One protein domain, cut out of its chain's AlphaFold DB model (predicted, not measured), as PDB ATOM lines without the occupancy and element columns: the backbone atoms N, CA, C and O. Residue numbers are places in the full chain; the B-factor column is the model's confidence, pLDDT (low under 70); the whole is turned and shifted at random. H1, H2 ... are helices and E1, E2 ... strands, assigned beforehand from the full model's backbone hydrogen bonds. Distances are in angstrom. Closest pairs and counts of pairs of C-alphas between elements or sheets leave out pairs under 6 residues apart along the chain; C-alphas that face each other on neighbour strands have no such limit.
ATOM      1  N   PHE A 259     -35.718  42.540  41.491       74.31
ATOM      2  CA  PHE A 259     -36.182  43.830  42.010       74.31
ATOM      3  C   PHE A 259     -35.152  44.943  41.757       74.31
ATOM      4  O   PHE A 259     -34.535  45.480  42.680       74.31
ATOM      5  N   GLN A 260     -34.990  45.343  40.494       71.81
ATOM      6  CA  GLN A 260     -34.134  46.468  40.097       71.81
ATOM      7  C   GLN A 260     -34.839  47.821  40.286       71.81
ATOM      8  O   GLN A 260     -35.120  48.575  39.349       71.81
ATOM      9  N   LEU A 261     -35.122  48.141  41.545       73.00
ATOM     10  CA  LEU A 261     -35.655  49.440  41.939       73.00
ATOM     11  C   LEU A 261     -34.551  50.495  41.793       73.00
ATOM     12  O   LEU A 261     -33.517  50.387  42.456       73.00
ATOM     13  N   ASN A 262     -34.762  51.513  40.957       70.06
ATOM     14  CA  ASN A 262     -33.846  52.640  40.795       70.06
ATOM     15  C   ASN A 262     -34.624  53.955  40.933       70.06
ATOM     16  O   ASN A 262     -35.711  54.119  40.392       70.06
ATOM     17  N   ALA A 263     -34.058  54.915  41.660       64.19
ATOM     18  CA  ALA A 263     -34.659  56.228  41.853       64.19
ATOM     19  C   ALA A 263     -33.560  57.287  41.828       64.19
ATOM     20  O   ALA A 263     -32.570  57.171  42.545       64.19
ATOM     21  N   THR A 264     -33.728  58.323  41.009       57.94
ATOM     22  CA  THR A 264     -32.737  59.403  40.881       57.94
ATOM     23  C   THR A 264     -32.962  60.536  41.880       57.94
ATOM     24  O   THR A 264     -32.042  61.312  42.120       57.94
ATOM     25  N   LYS A 265     -34.163  60.643  42.470       60.41
ATOM     26  CA  LYS A 265     -34.538  61.730  43.396       60.41
ATOM     27  C   LYS A 265     -35.181  61.271  44.710       60.41
ATOM     28  O   LYS A 265     -35.395  62.092  45.591       60.41
ATOM     29  N   GLU A 266     -35.463  59.978  44.870       67.88
ATOM     30  CA  GLU A 266     -36.194  59.440  46.030       67.88
ATOM     31  C   GLU A 266     -35.352  58.435  46.825       67.88
ATOM     32  O   GLU A 266     -35.730  57.282  47.039       67.88
ATOM     33  N   PHE A 267     -34.179  58.888  47.271       72.38
ATOM     34  CA  PHE A 267     -33.228  58.087  48.048       72.38
ATOM     35  C   PHE A 267     -33.868  57.430  49.285       72.38
ATOM     36  O   PHE A 267     -33.709  56.226  49.494       72.38
ATOM     37  N   GLY A 268     -34.618  58.200  50.086       73.38
ATOM     38  CA  GLY A 268     -35.238  57.709  51.322       73.38
ATOM     39  C   GLY A 268     -36.234  56.575  51.074       73.38
ATOM     40  O   GLY A 268     -36.160  55.533  51.729       73.38
ATOM     41  N   TRP A 269     -37.096  56.738  50.066       75.69
ATOM     42  CA  TRP A 269     -38.024  55.694  49.633       75.69
ATOM     43  C   TRP A 269     -37.254  54.446  49.180       75.69
ATOM     44  O   TRP A 269     -37.539  53.346  49.649       75.69
ATOM     45  N   LEU A 270     -36.229  54.606  48.331       78.38
ATOM     46  CA  LEU A 270     -35.514  53.476  47.725       78.38
ATOM     47  C   LEU A 270     -34.791  52.628  48.768       78.38
ATOM     48  O   LEU A 270     -34.863  51.397  48.742       78.38
ATOM     49  N   ARG A 271     -34.132  53.292  49.714       80.94
ATOM     50  CA  ARG A 271     -33.475  52.637  50.841       80.94
ATOM     51  C   ARG A 271     -34.475  51.872  51.710       80.94
ATOM     52  O   ARG A 271     -34.196  50.740  52.100       80.94
ATOM     53  N   ASN A 272     -35.634  52.456  52.008       78.00
ATOM     54  CA  ASN A 272     -36.632  51.820  52.872       78.00
ATOM     55  C   ASN A 272     -37.375  50.673  52.170       78.00
ATOM     56  O   ASN A 272     -37.640  49.648  52.803       78.00
ATOM     57  N   ALA A 273     -37.623  50.779  50.864       79.25
ATOM     58  CA  ALA A 273     -38.144  49.681  50.053       79.25
ATOM     59  C   ALA A 273     -37.175  48.490  50.043       79.25
ATOM     60  O   ALA A 273     -37.573  47.371  50.364       79.25
ATOM     61  N   ARG A 274     -35.882  48.733  49.772       85.56
ATOM     62  CA  ARG A 274     -34.841  47.690  49.827       85.56
ATOM     63  C   ARG A 274     -34.726  47.078  51.220       85.56
ATOM     64  O   ARG A 274     -34.716  45.860  51.334       85.56
ATOM     65  N   TRP A 275     -34.742  47.887  52.278       84.94
ATOM     66  CA  TRP A 275     -34.735  47.365  53.648       84.94
ATOM     67  C   TRP A 275     -35.902  46.426  53.929       84.94
ATOM     68  O   TRP A 275     -35.724  45.359  54.512       84.94
ATOM     69  N   THR A 276     -37.097  46.815  53.502       82.44
ATOM     70  CA  THR A 276     -38.304  46.039  53.780       82.44
ATOM     71  C   THR A 276     -38.314  44.734  52.985       82.44
ATOM     72  O   THR A 276     -38.597  43.684  53.559       82.44
ATOM     73  N   LEU A 277     -37.919  44.774  51.707       86.69
ATOM     74  CA  LEU A 277     -37.733  43.580  50.875       86.69
ATOM     75  C   LEU A 277     -36.687  42.631  51.469       86.69
ATOM     76  O   LEU A 277     -36.956  41.441  51.606       86.69
ATOM     77  N   TYR A 278     -35.534  43.169  51.872       88.94
ATOM     78  CA  TYR A 278     -34.453  42.429  52.521       88.94
ATOM     79  C   TYR A 278     -34.947  41.693  53.772       88.94
ATOM     80  O   TYR A 278     -34.803  40.476  53.880       88.94
ATOM     81  N   ARG A 279     -35.599  42.414  54.692       86.00
ATOM     82  CA  ARG A 279     -36.100  41.845  55.949       86.00
ATOM     83  C   ARG A 279     -37.192  40.811  55.727       86.00
ATOM     84  O   ARG A 279     -37.125  39.750  56.332       86.00
ATOM     85  N   CYS A 280     -38.156  41.087  54.849       85.44
ATOM     86  CA  CYS A 280     -39.217  40.126  54.555       85.44
ATOM     87  C   CYS A 280     -38.654  38.854  53.925       85.44
ATOM     88  O   CYS A 280     -39.101  37.763  54.271       85.44
ATOM     89  N   ARG A 281     -37.644  38.973  53.052       86.88
ATOM     90  CA  ARG A 281     -37.001  37.798  52.468       86.88
ATOM     91  C   ARG A 281     -36.302  36.939  53.521       86.88
ATOM     92  O   ARG A 281     -36.399  35.725  53.424       86.88
ATOM     93  N   GLN A 282     -35.677  37.550  54.527       86.50
ATOM     94  CA  GLN A 282     -35.028  36.841  55.638       86.50
ATOM     95  C   GLN A 282     -35.990  36.211  56.651       86.50
ATOM     96  O   GLN A 282     -35.540  35.488  57.533       86.50
ATOM     97  N   THR A 283     -37.283  36.530  56.606       82.62
ATOM     98  CA  THR A 283     -38.255  36.030  57.593       82.62
ATOM     99  C   THR A 283     -39.318  35.122  56.995       82.62
ATOM    100  O   THR A 283     -40.032  34.458  57.742       82.62
ATOM    101  N   LEU A 284     -39.472  35.126  55.672       82.94
ATOM    102  CA  LEU A 284     -40.536  34.418  54.969       82.94
ATOM    103  C   LEU A 284     -39.960  33.328  54.066       82.94
ATOM    104  O   LEU A 284     -38.898  33.491  53.461       82.94
ATOM    105  N   SER A 285     -40.720  32.242  53.908       83.62
ATOM    106  CA  SER A 285     -40.476  31.286  52.828       83.62
ATOM    107  C   SER A 285     -40.625  31.977  51.467       83.62
ATOM    108  O   SER A 285     -41.330  32.983  51.344       83.62
ATOM    109  N   GLU A 286     -40.013  31.426  50.416       82.75
ATOM    110  CA  GLU A 286     -40.183  31.946  49.052       82.75
ATOM    111  C   GLU A 286     -41.667  32.016  48.647       82.75
ATOM    112  O   GLU A 286     -42.117  33.009  48.073       82.75
ATOM    113  N   SER A 287     -42.447  30.996  49.018       81.31
ATOM    114  CA  SER A 287     -43.878  30.933  48.720       81.31
ATOM    115  C   SER A 287     -44.687  32.025  49.424       81.31
ATOM    116  O   SER A 287     -45.551  32.646  48.802       81.31
ATOM    117  N   ASP A 288     -44.397  32.301  50.699       84.00
ATOM    118  CA  ASP A 288     -45.107  33.322  51.473       84.00
ATOM    119  C   ASP A 288     -44.701  34.723  51.028       84.00
ATOM    120  O   ASP A 288     -45.557  35.596  50.885       84.00
ATOM    121  N   PHE A 289     -43.414  34.923  50.738       85.00
ATOM    122  CA  PHE A 289     -42.899  36.165  50.175       85.00
ATOM    123  C   PHE A 289     -43.552  36.474  48.821       85.00
ATOM    124  O   PHE A 289     -44.075  37.570  48.622       85.00
ATOM    125  N   SER A 290     -43.603  35.490  47.917       79.81
ATOM    126  CA  SER A 290     -44.277  35.624  46.622       79.81
ATOM    127  C   SER A 290     -45.767  35.940  46.796       79.81
ATOM    128  O   SER A 290     -46.267  36.927  46.250       79.81
ATOM    129  N   ARG A 291     -46.479  35.179  47.641       81.44
ATOM    130  CA  ARG A 291     -47.903  35.415  47.924       81.44
ATOM    131  C   ARG A 291     -48.157  36.836  48.425       81.44
ATOM    132  O   ARG A 291     -49.108  37.475  47.983       81.44
ATOM    133  N   LEU A 292     -47.300  37.331  49.316       83.44
ATOM    134  CA  LEU A 292     -47.409  38.664  49.893       83.44
ATOM    135  C   LEU A 292     -47.215  39.760  48.838       83.44
ATOM    136  O   LEU A 292     -48.040  40.665  48.738       83.44
ATOM    137  N   LEU A 293     -46.197  39.647  47.983       79.69
ATOM    138  CA  LEU A 293     -45.970  40.601  46.893       79.69
ATOM    139  C   LEU A 293     -47.139  40.673  45.897       79.69
ATOM    140  O   LEU A 293     -47.403  41.734  45.325       79.69
ATOM    141  N   HIS A 294     -47.850  39.557  45.717       75.94
ATOM    142  CA  HIS A 294     -49.024  39.423  44.855       75.94
ATOM    143  C   HIS A 294     -50.366  39.610  45.583       75.94
ATOM    144  O   HIS A 294     -51.422  39.441  44.964       75.94
ATOM    145  N   ALA A 295     -50.370  39.967  46.867       78.94
ATOM    146  CA  ALA A 295     -51.591  40.202  47.633       78.94
ATOM    147  C   ALA A 295     -52.351  41.449  47.141       78.94
ATOM    148  O   ALA A 295     -51.998  42.072  46.135       78.94
ATOM    149  N   ALA A 296     -53.472  41.789  47.778       73.94
ATOM    150  CA  ALA A 296     -54.097  43.089  47.544       73.94
ATOM    151  C   ALA A 296     -53.123  44.202  47.992       73.94
ATOM    152  O   ALA A 296     -52.499  44.050  49.047       73.94
ATOM    153  N   PRO A 297     -52.950  45.273  47.194       70.06
ATOM    154  CA  PRO A 297     -52.069  46.366  47.571       70.06
ATOM    155  C   PRO A 297     -52.627  47.057  48.811       70.06
ATOM    156  O   PRO A 297     -53.795  47.444  48.842       70.06
ATOM    157  N   THR A 298     -51.787  47.215  49.824       67.12
ATOM    158  CA  THR A 298     -51.999  48.231  50.852       67.12
ATOM    159  C   THR A 298     -51.691  49.601  50.246       67.12
ATOM    160  O   THR A 298     -50.854  49.725  49.346       67.12
ATOM    161  N   ASP A 299     -52.403  50.641  50.675       64.19
ATOM    162  CA  ASP A 299     -52.038  52.001  50.282       64.19
ATOM    163  C   ASP A 299     -50.704  52.354  50.954       64.19
ATOM    164  O   ASP A 299     -50.605  52.336  52.173       64.19
ATOM    165  N   MET A 300     -49.666  52.610  50.153       60.34
ATOM    166  CA  MET A 300     -48.298  52.878  50.621       60.34
ATOM    167  C   MET A 300     -47.940  54.375  50.567       60.34
ATOM    168  O   MET A 300     -46.759  54.751  50.587       60.34
ATOM    169  N   THR A 301     -48.927  55.262  50.403       55.97
ATOM    170  CA  THR A 301     -48.694  56.710  50.316       55.97
ATOM    171  C   THR A 301     -48.220  57.294  51.656       55.97
ATOM    172  O   THR A 301     -48.994  57.590  52.547       55.97
ATOM    173  N   GLY A 302     -46.904  57.512  51.780       51.97
ATOM    174  CA  GLY A 302     -46.281  58.172  52.946       51.97
ATOM    175  C   GLY A 302     -45.507  57.221  53.864       51.97
ATOM    176  O   GLY A 302     -44.511  57.628  54.464       51.97
ATOM    177  N   ASP A 303     -45.853  55.934  53.852       55.97
ATOM    178  CA  ASP A 303     -45.326  54.940  54.795       55.97
ATOM    179  C   ASP A 303     -43.830  54.665  54.647       55.97
ATOM    180  O   ASP A 303     -43.126  54.532  55.645       55.97
ATOM    181  N   PHE A 304     -43.295  54.638  53.423       57.81
ATOM    182  CA  PHE A 304     -41.859  54.417  53.215       57.81
ATOM    183  C   PHE A 304     -40.994  55.633  53.547       57.81
ATOM    184  O   PHE A 304     -39.801  55.459  53.757       57.81
ATOM    185  N   TYR A 305     -41.541  56.850  53.618       51.81
ATOM    186  CA  TYR A 305     -40.759  58.039  53.981       51.81
ATOM    187  C   TYR A 305     -40.605  58.193  55.496       51.81
ATOM    188  O   TYR A 305     -39.561  58.642  55.960       51.81
ATOM    189  N   GLN A 306     -41.620  57.781  56.261       49.75
ATOM    190  CA  GLN A 306     -41.685  57.928  57.725       49.75
ATOM    191  C   GLN A 306     -41.432  56.610  58.482       49.75
ATOM    192  O   GLN A 306     -41.502  56.544  59.705       49.75
ATOM    193  N   SER A 307     -41.129  55.547  57.740       49.50
ATOM    194  CA  SER A 307     -41.089  54.166  58.208       49.50
ATOM    195  C   SER A 307     -40.056  53.937  59.327       49.50
ATOM    196  O   SER A 307     -38.842  53.991  59.089       49.50
ATOM    197  N   VAL A 308     -40.533  53.570  60.522       50.22
ATOM    198  CA  VAL A 308     -39.708  52.948  61.573       50.22
ATOM    199  C   VAL A 308     -39.502  51.463  61.223       50.22
ATOM    200  O   VAL A 308     -40.417  50.841  60.670       50.22
ATOM    201  N   PRO A 309     -38.315  50.875  61.450       49.62
ATOM    202  CA  PRO A 309     -37.891  49.709  60.678       49.62
ATOM    203  C   PRO A 309     -38.315  48.313  61.130       49.62
ATOM    204  O   PRO A 309     -37.983  47.368  60.414       49.62
ATOM    205  N   ASP A 310     -38.973  48.159  62.277       51.44
ATOM    206  CA  ASP A 310     -38.947  46.877  63.000       51.44
ATOM    207  C   ASP A 310     -40.326  46.331  63.431       51.44
ATOM    208  O   ASP A 310     -40.403  45.583  64.398       51.44
ATOM    209  N   GLY A 311     -41.409  46.635  62.700       53.31
ATOM    210  CA  GLY A 311     -42.749  46.093  63.014       53.31
ATOM    211  C   GLY A 311     -43.602  45.706  61.803       53.31
ATOM    212  O   GLY A 311     -43.992  44.552  61.664       53.31
ATOM    213  N   ASP A 312     -43.835  46.636  60.872       59.06
ATOM    214  CA  ASP A 312     -44.878  46.461  59.839       59.06
ATOM    215  C   ASP A 312     -44.358  45.937  58.490       59.06
ATOM    216  O   ASP A 312     -44.990  46.135  57.452       59.06
ATOM    217  N   GLY A 313     -43.178  45.311  58.472       65.06
ATOM    218  CA  GLY A 313     -42.486  44.928  57.234       65.06
ATOM    219  C   GLY A 313     -43.379  44.178  56.231       65.06
ATOM    220  O   GLY A 313     -43.512  44.639  55.096       65.06
ATOM    221  N   PRO A 314     -44.058  43.088  56.645       67.12
ATOM    222  CA  PRO A 314     -44.952  42.343  55.764       67.12
ATOM    223  C   PRO A 314     -46.145  43.158  55.240       67.12
ATOM    224  O   PRO A 314     -46.456  43.101  54.052       67.12
ATOM    225  N   HIS A 315     -46.783  43.974  56.087       71.44
ATOM    226  CA  HIS A 315     -47.898  44.833  55.672       71.44
ATOM    227  C   HIS A 315     -47.487  45.850  54.599       71.44
ATOM    228  O   HIS A 315     -48.283  46.167  53.716       71.44
ATOM    229  N   ARG A 316     -46.235  46.321  54.635       72.00
ATOM    230  CA  ARG A 316     -45.703  47.342  53.719       72.00
ATOM    231  C   ARG A 316     -45.297  46.819  52.343       72.00
ATOM    232  O   ARG A 316     -45.172  47.619  51.428       72.00
ATOM    233  N   ILE A 317     -45.059  45.516  52.178       77.25
ATOM    234  CA  ILE A 317     -44.783  44.927  50.850       77.25
ATOM    235  C   ILE A 317     -45.976  44.159  50.277       77.25
ATOM    236  O   ILE A 317     -45.902  43.659  49.151       77.25
ATOM    237  N   SER A 318     -47.078  44.079  51.028       78.19
ATOM    238  CA  SER A 318     -48.321  43.461  50.576       78.19
ATOM    239  C   SER A 318     -48.821  44.125  49.296       78.19
ATOM    240  O   SER A 318     -49.125  45.315  49.264       78.19
ATOM    241  N   GLY A 319     -48.895  43.351  48.217       76.25
ATOM    242  CA  GLY A 319     -49.321  43.841  46.911       76.25
ATOM    243  C   GLY A 319     -48.397  44.902  46.302       76.25
ATOM    244  O   GLY A 319     -48.827  45.593  45.380       76.25
ATOM    245  N   LEU A 320     -47.136  45.021  46.751       79.19
ATOM    246  CA  LEU A 320     -46.141  45.954  46.197       79.19
ATOM    247  C   LEU A 320     -46.033  45.826  44.673       79.19
ATOM    248  O   LEU A 320     -46.011  46.827  43.961       79.19
ATOM    249  N   LEU A 321     -46.015  44.595  44.156       76.38
ATOM    250  CA  LEU A 321     -45.940  44.343  42.718       76.38
ATOM    251  C   LEU A 321     -47.210  44.788  41.985       76.38
ATOM    252  O   LEU A 321     -47.127  45.321  40.877       76.38
ATOM    253  N   LYS A 322     -48.386  44.625  42.605       76.25
ATOM    254  CA  LYS A 322     -49.641  45.143  42.044       76.25
ATOM    255  C   LYS A 322     -49.677  46.662  42.051       76.25
ATOM    256  O   LYS A 322     -50.085  47.268  41.067       76.25
ATOM    257  N   TRP A 323     -49.203  47.276  43.127       77.19
ATOM    258  CA  TRP A 323     -49.125  48.723  43.266       77.19
ATOM    259  C   TRP A 323     -48.165  49.354  42.241       77.19
ATOM    260  O   TRP A 323     -48.517  50.344  41.598       77.19
ATOM    261  N   LEU A 324     -46.989  48.744  42.023       76.44
ATOM    262  CA  LEU A 324     -45.994  49.194  41.038       76.44
ATOM    263  C   LEU A 324     -46.445  48.992  39.586       76.44
ATOM    264  O   LEU A 324     -46.105  49.795  38.721       76.44
ATOM    265  N   SER A 325     -47.181  47.916  39.305       75.62
ATOM    266  CA  SER A 325     -47.601  47.564  37.943       75.62
ATOM    267  C   SER A 325     -49.001  48.063  37.568       75.62
ATOM    268  O   SER A 325     -49.351  48.061  36.391       75.62
ATOM    269  N   GLY A 326     -49.825  48.460  38.543       78.75
ATOM    270  CA  GLY A 326     -51.249  48.753  38.341       78.75
ATOM    271  C   GLY A 326     -52.102  47.513  38.020       78.75
ATOM    272  O   GLY A 326     -53.242  47.647  37.568       78.75
ATOM    273  N   GLY A 327     -51.570  46.299  38.196       79.44
ATOM    274  CA  GLY A 327     -52.215  45.068  37.735       79.44
ATOM    275  C   GLY A 327     -51.700  43.798  38.404       79.44
ATOM    276  O   GLY A 327     -50.987  43.845  39.399       79.44
ATOM    277  N   TYR A 328     -52.085  42.634  37.886       78.38
ATOM    278  CA  TYR A 328     -51.654  41.338  38.417       78.38
ATOM    279  C   TYR A 328     -51.587  40.264  37.336       78.38
ATOM    280  O   TYR A 328     -52.199  40.386  36.277       78.38
ATOM    281  N   LEU A 329     -50.835  39.199  37.612       76.94
ATOM    282  CA  LEU A 329     -50.740  38.040  36.733       76.94
ATOM    283  C   LEU A 329     -51.834  37.017  37.080       76.94
ATOM    284  O   LEU A 329     -52.026  36.696  38.250       76.94
ATOM    285  N   SER A 330     -52.531  36.506  36.068       76.75
ATOM    286  CA  SER A 330     -53.560  35.471  36.185       76.75
ATOM    287  C   SER A 330     -53.588  34.624  34.916       76.75
ATOM    288  O   SER A 330     -53.738  35.183  33.834       76.75
ATOM    289  N   ASN A 331     -53.443  33.298  35.037       72.75
ATOM    290  CA  ASN A 331     -53.534  32.337  33.923       72.75
ATOM    291  C   ASN A 331     -52.780  32.789  32.651       72.75
ATOM    292  O   ASN A 331     -53.387  32.986  31.601       72.75
ATOM    293  N   ASP A 332     -51.469  33.030  32.772       71.12
ATOM    294  CA  ASP A 332     -50.578  33.503  31.693       71.12
ATOM    295  C   ASP A 332     -50.949  34.848  31.042       71.12
ATOM    296  O   ASP A 332     -50.398  35.236  30.007       71.12
ATOM    297  N   GLN A 333     -51.851  35.603  31.666       78.75
ATOM    298  CA  GLN A 333     -52.252  36.940  31.253       78.75
ATOM    299  C   GLN A 333     -51.904  37.939  32.348       78.75
ATOM    300  O   GLN A 333     -52.081  37.681  33.539       78.75
ATOM    301  N   PHE A 334     -51.428  39.115  31.953       84.94
ATOM    302  CA  PHE A 334     -51.289  40.229  32.884       84.94
ATOM    303  C   PHE A 334     -52.513  41.136  32.759       84.94
ATOM    304  O   PHE A 334     -52.785  41.670  31.684       84.94
ATOM    305  N   VAL A 335     -53.266  41.289  33.845       85.19
ATOM    306  CA  VAL A 335     -54.477  42.110  33.909       85.19
ATOM    307  C   VAL A 335     -54.126  43.456  34.532       85.19
ATOM    308  O   VAL A 335     -53.882  43.552  35.734       85.19
ATOM    309  N   LEU A 336     -54.115  44.501  33.709       84.31
ATOM    310  CA  LEU A 336     -53.940  45.891  34.105       84.31
ATOM    311  C   LEU A 336     -55.295  46.468  34.541       84.31
ATOM    312  O   LEU A 336     -56.175  46.707  33.711       84.31
ATOM    313  N   GLN A 337     -55.462  46.681  35.847       79.62
ATOM    314  CA  GLN A 337     -56.715  47.165  36.439       79.62
ATOM    315  C   GLN A 337     -56.710  48.656  36.751       79.62
ATOM    316  O   GLN A 337     -57.778  49.242  36.886       79.62
ATOM    317  N   GLY A 338     -55.541  49.271  36.871       75.38
ATOM    318  CA  GLY A 338     -55.415  50.679  37.192       75.38
ATOM    319  C   GLY A 338     -54.112  51.260  36.679       75.38
ATOM    320  O   GLY A 338     -53.302  50.595  36.031       75.38
ATOM    321  N   THR A 339     -53.915  52.535  36.972       74.81
ATOM    322  CA  THR A 339     -52.627  53.187  36.769       74.81
ATOM    323  C   THR A 339     -51.659  52.740  37.860       74.81
ATOM    324  O   THR A 339     -52.077  52.643  39.017       74.81
ATOM    325  N   PRO A 340     -50.370  52.525  37.544       72.38
ATOM    326  CA  PRO A 340     -49.328  52.464  38.562       72.38
ATOM    327  C   PRO A 340     -49.500  53.621  39.549       72.38
ATOM    328  O   PRO A 340     -49.628  54.776  39.137       72.38
ATOM    329  N   ALA A 341     -49.568  53.311  40.842       65.75
ATOM    330  CA  ALA A 341     -50.097  54.238  41.844       65.75
ATOM    331  C   ALA A 341     -49.209  55.471  42.099       65.75
ATOM    332  O   ALA A 341     -49.654  56.433  42.720       65.75
ATOM    333  N   LYS A 342     -47.978  55.496  41.575       59.88
ATOM    334  CA  LYS A 342     -47.170  56.714  41.463       59.88
ATOM    335  C   LYS A 342     -46.334  56.683  40.182       59.88
ATOM    336  O   LYS A 342     -45.662  55.680  39.937       59.88
ATOM    337  N   PRO A 343     -46.245  57.784  39.415       49.75
ATOM    338  CA  PRO A 343     -45.068  58.021  38.601       49.75
ATOM    339  C   PRO A 343     -43.958  58.407  39.579       49.75
ATOM    340  O   PRO A 343     -43.726  59.584  39.838       49.75
ATOM    341  N   ILE A 344     -43.328  57.417  40.209       52.81
ATOM    342  CA  ILE A 344     -42.186  57.709  41.064       52.81
ATOM    343  C   ILE A 344     -41.113  58.290  40.147       52.81
ATOM    344  O   ILE A 344     -40.735  57.652  39.164       52.81
ATOM    345  N   LEU A 345     -40.676  59.516  40.424       51.91
ATOM    346  CA  LEU A 345     -39.696  60.253  39.630       51.91
ATOM    347  C   LEU A 345     -38.443  59.378  39.412       51.91
ATOM    348  O   LEU A 345     -37.591  59.265  40.292       51.91
ATOM    349  N   GLY A 346     -38.339  58.713  38.257       60.62
ATOM    350  CA  GLY A 346     -37.275  57.743  37.998       60.62
ATOM    351  C   GLY A 346     -37.663  56.623  37.032       60.62
ATOM    352  O   GLY A 346     -38.757  56.610  36.466       60.62
ATOM    353  N   GLN A 347     -36.723  55.700  36.829       71.38
ATOM    354  CA  GLN A 347     -36.902  54.469  36.063       71.38
ATOM    355  C   GLN A 347     -36.889  53.285  37.023       71.38
ATOM    356  O   GLN A 347     -35.940  53.118  37.778       71.38
ATOM    357  N   TRP A 348     -37.888  52.424  36.924       73.62
ATOM    358  CA  TRP A 348     -38.075  51.281  37.802       73.62
ATOM    359  C   TRP A 348     -38.125  50.017  36.973       73.62
ATOM    360  O   TRP A 348     -38.886  49.956  36.005       73.62
ATOM    361  N   CYS A 349     -37.349  49.010  37.362       77.69
ATOM    362  CA  CYS A 349     -37.370  47.710  36.719       77.69
ATOM    363  C   CYS A 349     -37.680  46.625  37.753       77.69
ATOM    364  O   CYS A 349     -37.098  46.587  38.833       77.69
ATOM    365  N   PHE A 350     -38.603  45.725  37.447       77.06
ATOM    366  CA  PHE A 350     -38.899  44.584  38.315       77.06
ATOM    367  C   PHE A 350     -39.414  43.420  37.482       77.06
ATOM    368  O   PHE A 350     -39.808  43.603  36.333       77.06
ATOM    369  N   SER A 351     -39.400  42.221  38.052       78.38
ATOM    370  CA  SER A 351     -39.886  41.016  37.388       78.38
ATOM    371  C   SER A 351     -41.087  40.448  38.134       78.38
ATOM    372  O   SER A 351     -41.049  40.318  39.354       78.38
ATOM    373  N   LEU A 352     -42.145  40.082  37.411       76.06
ATOM    374  CA  LEU A 352     -43.173  39.179  37.930       76.06
ATOM    375  C   LEU A 352     -42.832  37.767  37.480       76.06
ATOM    376  O   LEU A 352     -42.634  37.552  36.283       76.06
ATOM    377  N   VAL A 353     -42.789  36.820  38.414       72.25
ATOM    378  CA  VAL A 353     -42.612  35.398  38.107       72.25
ATOM    379  C   VAL A 353     -43.907  34.672  38.455       72.25
ATOM    380  O   VAL A 353     -44.331  34.660  39.606       72.25
ATOM    381  N   GLY A 354     -44.570  34.139  37.435       65.81
ATOM    382  CA  GLY A 354     -45.784  33.343  37.559       65.81
ATOM    383  C   GLY A 354     -45.513  31.850  37.691       65.81
ATOM    384  O   GLY A 354     -44.369  31.404  37.800       65.81
ATOM    385  N   ALA A 355     -46.593  31.070  37.619       63.38
ATOM    386  CA  ALA A 355     -46.512  29.622  37.479       63.38
ATOM    387  C   ALA A 355     -45.688  29.226  36.232       63.38
ATOM    388  O   ALA A 355     -45.548  30.001  35.286       63.38
ATOM    389  N   GLU A 356     -45.105  28.024  36.255       68.06
ATOM    390  CA  GLU A 356     -44.330  27.456  35.136       68.06
ATOM    391  C   GLU A 356     -43.138  28.309  34.648       68.06
ATOM    392  O   GLU A 356     -42.757  28.266  33.475       68.06
ATOM    393  N   ALA A 357     -42.525  29.085  35.552       67.75
ATOM    394  CA  ALA A 357     -41.383  29.961  35.266       67.75
ATOM    395  C   ALA A 357     -41.665  31.054  34.210       67.75
ATOM    396  O   ALA A 357     -40.748  31.566  33.554       67.75
ATOM    397  N   LEU A 358     -42.931  31.449  34.044       74.06
ATOM    398  CA  LEU A 358     -43.283  32.620  33.249       74.06
ATOM    399  C   LEU A 358     -42.737  33.876  33.932       74.06
ATOM    400  O   LEU A 358     -43.122  34.189  35.052       74.06
ATOM    401  N   ARG A 359     -41.865  34.624  33.253       81.25
ATOM    402  CA  ARG A 359     -41.269  35.857  33.780       81.25
ATOM    403  C   ARG A 359     -41.656  37.041  32.905       81.25
ATOM    404  O   ARG A 359     -41.544  36.975  31.680       81.25
ATOM    405  N   LEU A 360     -42.102  38.121  33.538       83.50
ATOM    406  CA  LEU A 360     -42.417  39.393  32.901       83.50
ATOM    407  C   LEU A 360     -41.518  40.467  33.492       83.50
ATOM    408  O   LEU A 360     -41.668  40.804  34.664       83.50
ATOM    409  N   ASP A 361     -40.630  41.026  32.681       86.69
ATOM    410  CA  ASP A 361     -39.806  42.155  33.096       86.69
ATOM    411  C   ASP A 361     -40.541  43.461  32.799       86.69
ATOM    412  O   ASP A 361     -40.892  43.736  31.651       86.69
ATOM    413  N   PHE A 362     -40.744  44.279  33.819       85.25
ATOM    414  CA  PHE A 362     -41.343  45.600  33.728       85.25
ATOM    415  C   PHE A 362     -40.251  46.665  33.673       85.25
ATOM    416  O   PHE A 362     -39.250  46.569  34.374       85.25
ATOM    417  N   GLU A 363     -40.472  47.690  32.857       85.44
ATOM    418  CA  GLU A 363     -39.721  48.945  32.851       85.44
ATOM    419  C   GLU A 363     -40.738  50.088  32.935       85.44
ATOM    420  O   GLU A 363     -41.529  50.299  32.012       85.44
ATOM    421  N   VAL A 364     -40.743  50.805  34.056       79.06
ATOM    422  CA  VAL A 364     -41.616  51.959  34.300       79.06
ATOM    423  C   VAL A 364     -40.749  53.207  34.328       79.06
ATOM    424  O   VAL A 364     -39.906  53.354  35.207       79.06
ATOM    425  N   ALA A 365     -40.929  54.104  33.365       77.00
ATOM    426  CA  ALA A 365     -40.151  55.335  33.267       77.00
ATOM    427  C   ALA A 365     -40.955  56.438  32.582       77.00
ATOM    428  O   ALA A 365     -41.653  56.178  31.603       77.00
ATOM    429  N   ALA A 366     -40.811  57.679  33.060       73.75
ATOM    430  CA  ALA A 366     -41.310  58.888  32.390       73.75
ATOM    431  C   ALA A 366     -42.765  58.765  31.881       73.75
ATOM    432  O   ALA A 366     -43.049  59.008  30.705       73.75
ATOM    433  N   GLY A 367     -43.671  58.317  32.758       75.31
ATOM    434  CA  GLY A 367     -45.088  58.164  32.425       75.31
ATOM    435  C   GLY A 367     -45.379  57.037  31.432       75.31
ATOM    436  O   GLY A 367     -46.404  57.057  30.770       75.31
ATOM    437  N   LYS A 368     -44.491  56.057  31.265       84.56
ATOM    438  CA  LYS A 368     -44.704  54.873  30.425       84.56
ATOM    439  C   LYS A 368     -44.386  53.619  31.216       84.56
ATOM    440  O   LYS A 368     -43.467  53.614  32.029       84.56
ATOM    441  N   MET A 369     -45.106  52.547  30.917       86.56
ATOM    442  CA  MET A 369     -44.793  51.206  31.391       86.56
ATOM    443  C   MET A 369     -44.649  50.270  30.199       86.56
ATOM    444  O   MET A 369     -45.525  50.197  29.329       86.56
ATOM    445  N   ARG A 370     -43.528  49.555  30.166       89.31
ATOM    446  CA  ARG A 370     -43.191  48.555  29.158       89.31
ATOM    447  C   ARG A 370     -43.017  47.203  29.824       89.31
ATOM    448  O   ARG A 370     -42.513  47.131  30.939       89.31
ATOM    449  N   VAL A 371     -43.380  46.145  29.111       90.12
ATOM    450  CA  VAL A 371     -43.196  44.763  29.566       90.12
ATOM    451  C   VAL A 371     -42.443  43.943  28.539       90.12
ATOM    452  O   VAL A 371     -42.682  44.077  27.339       90.12
ATOM    453  N   ARG A 372     -41.547  43.082  29.014       90.62
ATOM    454  CA  ARG A 372     -40.821  42.093  28.221       90.62
ATOM    455  C   ARG A 372     -41.055  40.707  28.823       90.62
ATOM    456  O   ARG A 372     -40.449  40.381  29.842       90.62
ATOM    457  N   PRO A 373     -41.906  39.877  28.209       89.12
ATOM    458  CA  PRO A 373     -42.183  38.546  28.726       89.12
ATOM    459  C   PRO A 373     -41.199  37.497  28.176       89.12
ATOM    460  O   PRO A 373     -40.705  37.612  27.049       89.12
ATOM    461  N   THR A 374     -40.924  36.434  28.937       87.06
ATOM    462  CA  THR A 374     -40.078  35.307  28.489       87.06
ATOM    463  C   THR A 374     -40.760  34.393  27.468       87.06
ATOM    464  O   THR A 374     -40.075  33.641  26.766       87.06
ATOM    465  N   ARG A 375     -42.086  34.503  27.320       86.19
ATOM    466  CA  ARG A 375     -42.935  33.861  26.300       86.19
ATOM    467  C   ARG A 375     -43.940  34.882  25.753       86.19
ATOM    468  O   ARG A 375     -44.157  35.913  26.373       86.19
ATOM    469  N   THR A 376     -44.519  34.644  24.578       87.19
ATOM    470  CA  THR A 376     -45.565  35.540  24.052       87.19
ATOM    471  C   THR A 376     -46.797  35.470  24.946       87.19
ATOM    472  O   THR A 376     -47.201  34.375  25.324       87.19
ATOM    473  N   MET A 377     -47.385  36.620  25.268       87.81
ATOM    474  CA  MET A 377     -48.561  36.702  26.133       87.81
ATOM    475  C   MET A 377     -49.437  37.910  25.815       87.81
ATOM    476  O   MET A 377     -49.026  38.816  25.087       87.81
ATOM    477  N   THR A 378     -50.622  37.936  26.416       87.31
ATOM    478  CA  THR A 378     -51.574  39.038  26.293       87.31
ATOM    479  C   THR A 378     -51.656  39.822  27.595       87.31
ATOM    480  O   THR A 378     -51.822  39.257  28.677       87.31
ATOM    481  N   VAL A 379     -51.567  41.144  27.476       86.50
ATOM    482  CA  VAL A 379     -51.870  42.086  28.551       86.50
ATOM    483  C   VAL A 379     -53.297  42.577  28.351       86.50
ATOM    484  O   VAL A 379     -53.604  43.187  27.328       86.50
ATOM    485  N   LYS A 380     -54.170  42.300  29.316       87.00
ATOM    486  CA  LYS A 380     -55.554  42.775  29.335       87.00
ATOM    487  C   LYS A 380     -55.616  44.099  30.068       87.00
ATOM    488  O   LYS A 380     -55.272  44.159  31.241       87.00
ATOM    489  N   THR A 381     -56.061  45.147  29.397       82.31
ATOM    490  CA  THR A 381     -56.426  46.408  30.051       82.31
ATOM    491  C   THR A 381     -57.942  46.464  30.239       82.31
ATOM    492  O   THR A 381     -58.662  45.597  29.744       82.31
ATOM    493  N   GLN A 382     -58.449  47.500  30.910       76.25
ATOM    494  CA  GLN A 382     -59.898  47.719  31.011       76.25
ATOM    495  C   GLN A 382     -60.584  47.910  29.644       76.25
ATOM    496  O   GLN A 382     -61.783  47.676  29.534       76.25
ATOM    497  N   THR A 383     -59.854  48.343  28.609       77.81
ATOM    498  CA  THR A 383     -60.444  48.783  27.331       77.81
ATOM    499  C   THR A 383     -59.975  47.998  26.106       77.81
ATOM    500  O   THR A 383     -60.628  48.055  25.070       77.81
ATOM    501  N   HIS A 384     -58.853  47.284  26.185       84.62
ATOM    502  CA  HIS A 384     -58.256  46.570  25.050       84.62
ATOM    503  C   HIS A 384     -57.236  45.512  25.491       84.62
ATOM    504  O   HIS A 384     -56.716  45.545  26.611       84.62
ATOM    505  N   GLU A 385     -56.914  44.596  24.580       89.88
ATOM    506  CA  GLU A 385     -55.866  43.589  24.750       89.88
ATOM    507  C   GLU A 385     -54.608  43.963  23.958       89.88
ATOM    508  O   GLU A 385     -54.681  44.400  22.810       89.88
ATOM    509  N   ILE A 386     -53.436  43.773  24.566       89.50
ATOM    510  CA  ILE A 386     -52.136  44.077  23.964       89.50
ATOM    511  C   ILE A 386     -51.312  42.793  23.886       89.50
ATOM    512  O   ILE A 386     -50.922  42.223  24.907       89.50
ATOM    513  N   VAL A 387     -50.985  42.355  22.668       90.56
ATOM    514  CA  VAL A 387     -50.107  41.196  22.459       90.56
ATOM    515  C   VAL A 387     -48.649  41.601  22.676       90.56
ATOM    516  O   VAL A 387     -48.066  42.383  21.921       90.56
ATOM    517  N   CYS A 388     -48.032  41.022  23.699       89.94
ATOM    518  CA  CYS A 388     -46.637  41.227  24.055       89.94
ATOM    519  C   CYS A 388     -45.807  40.042  23.554       89.94
ATOM    520  O   CYS A 388     -45.948  38.913  24.024       89.94
ATOM    521  N   ARG A 389     -44.944  40.286  22.561       89.56
ATOM    522  CA  ARG A 389     -44.111  39.235  21.960       89.56
ATOM    523  C   ARG A 389     -42.960  38.856  22.890       89.56
ATOM    524  O   ARG A 389     -42.376  39.718  23.545       89.56
ATOM    525  N   ARG A 390     -42.595  37.571  22.873       90.56
ATOM    526  CA  ARG A 390     -41.434  37.026  23.592       90.56
ATOM    527  C   ARG A 390     -40.191  37.913  23.436       90.56
ATOM    528  O   ARG A 390     -39.831  38.277  22.319       90.56
ATOM    529  N   GLN A 391     -39.535  38.210  24.558       87.06
ATOM    530  CA  GLN A 391     -38.264  38.942  24.665       87.06
ATOM    531  C   GLN A 391     -38.247  40.341  24.022       87.06
ATOM    532  O   GLN A 391     -37.189  40.959  23.914       87.06
ATOM    533  N   LYS A 392     -39.412  40.895  23.670       90.38
ATOM    534  CA  LYS A 392     -39.545  42.252  23.148       90.38
ATOM    535  C   LYS A 392     -40.291  43.114  24.153       90.38
ATOM    536  O   LYS A 392     -41.364  42.745  24.612       90.38
ATOM    537  N   TYR A 393     -39.734  44.281  24.460       91.25
ATOM    538  CA  TYR A 393     -40.439  45.267  25.265       91.25
ATOM    539  C   TYR A 393     -41.605  45.875  24.481       91.25
ATOM    540  O   TYR A 393     -41.392  46.504  23.440       91.25
ATOM    541  N   THR A 394     -42.807  45.751  25.030       91.88
ATOM    542  CA  THR A 394     -44.041  46.349  24.516       91.88
ATOM    543  C   THR A 394     -44.557  47.376  25.516       91.88
ATOM    544  O   THR A 394     -44.641  47.084  26.704       91.88
ATOM    545  N   THR A 395     -44.899  48.581  25.057       90.19
ATOM    546  CA  THR A 395     -45.556  49.594  25.900       90.19
ATOM    547  C   THR A 395     -46.996  49.175  26.167       90.19
ATOM    548  O   THR A 395     -47.744  48.959  25.218       90.19
ATOM    549  N   ILE A 396     -47.375  49.082  27.440       87.25
ATOM    550  CA  ILE A 396     -48.711  48.639  27.871       87.25
ATOM    551  C   ILE A 396     -49.503  49.715  28.608       87.25
ATOM    552  O   ILE A 396     -50.708  49.588  28.786       87.25
ATOM    553  N   TRP A 397     -48.832  50.785  29.025       86.31
ATOM    554  CA  TRP A 397     -49.466  51.955  29.609       86.31
ATOM    555  C   TRP A 397     -48.628  53.201  29.326       86.31
ATOM    556  O   TRP A 397     -47.395  53.134  29.257       86.31
TER     557      TRP A 397
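AT A GLANCE: This is residues 259 to 397 of the 400 residues of an uncharacterized protein of Weissella confusa (UniProt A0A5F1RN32). A small sandwich of two four-stranded sheets, E1 E2 E6 E7 and E3 E4 E5 E8, makes one end of the domain, and a group of helices makes the other, with the long helix H1 at its far side and the short H3 and H4 packed on H1. The short helix H5 sits near the middle, at the side of the sandwich where E1 and E3 are the edges. The printed part has 139 residues with five named helices followed by eight named strands; the class is mixed, helices and strands. The first sheet has the order E1 E2 E6 E7 and is mixed, the second E3 E4 E5 E8 and is antiparallel throughout. The whole is compact, with a radius of gyration of the C-alphas of 14.7 A and spans of 42 by 32 by 24 A.

IN THESE COORDINATES: H1, residues 267 to 283, begins at C-alpha 267 (-33.228, 58.087, 48.048) and is 24.6 A long. H2 is residues 286 to 293, H3 303 to 306, H4 313 to 317 and H5 320 to 325. E1 is residues 327 to 330 and E2 333 to 336. E3, residues 347 to 353, is 20.0 A long, E4, 359 to 365, 19.5 A, and E5, 368 to 373, 16.6 A. E6 is residues 377 to 380, E7 385 to 388, and E8, 394 to 397, ends at C-alpha 397 (-49.466, 51.955, 29.609).

HOW THE PARTS SIT: H1 touches H3 with residues 268 to 273 alone, the closest C-alphas, of Trp 269 and Phe 304, being 5.4 A apart. H1 touches H4 with residues 276 to 280 alone, closest at Thr 276 and Gly 313, 5.5 A. H2 and H5 only just touch, with 3 pairs of C-alphas within 8 A, closest at Leu 293 and Leu 320, 5.4 A. H5 is on the sheet E3 E4 E5 E8 at a height over the sheet of 9.6 A, and only grazes the other. The two sheets form a sandwich, face to face, 9.2 A centre to centre where they face each other. E1 and E2 are a hairpin, with N 328 and O 335 3.0 A apart; E2 and E6 are parallel, with N 336 and O 380 at 2.7 A. E3, E4 and E5 form a meander, each strand the antiparallel neighbour of the one before, with N 348 and O 364 at 2.8 A and N 363 and O 370 at 2.9 A. In H1, H2, H4 and H5 every O i to N i+4 pair is within hydrogen-bond range; H3 is too short for one.

THE WHOLE: The C-alphas farthest apart, of Asp 310 and His 384, are 42.6 A apart. The printed part has no cut, and no link is long. The mean pLDDT of the printed part is 76.1; residues 263 to 266, 298 to 314, 341 to 346 and 354 to 357 are under 70.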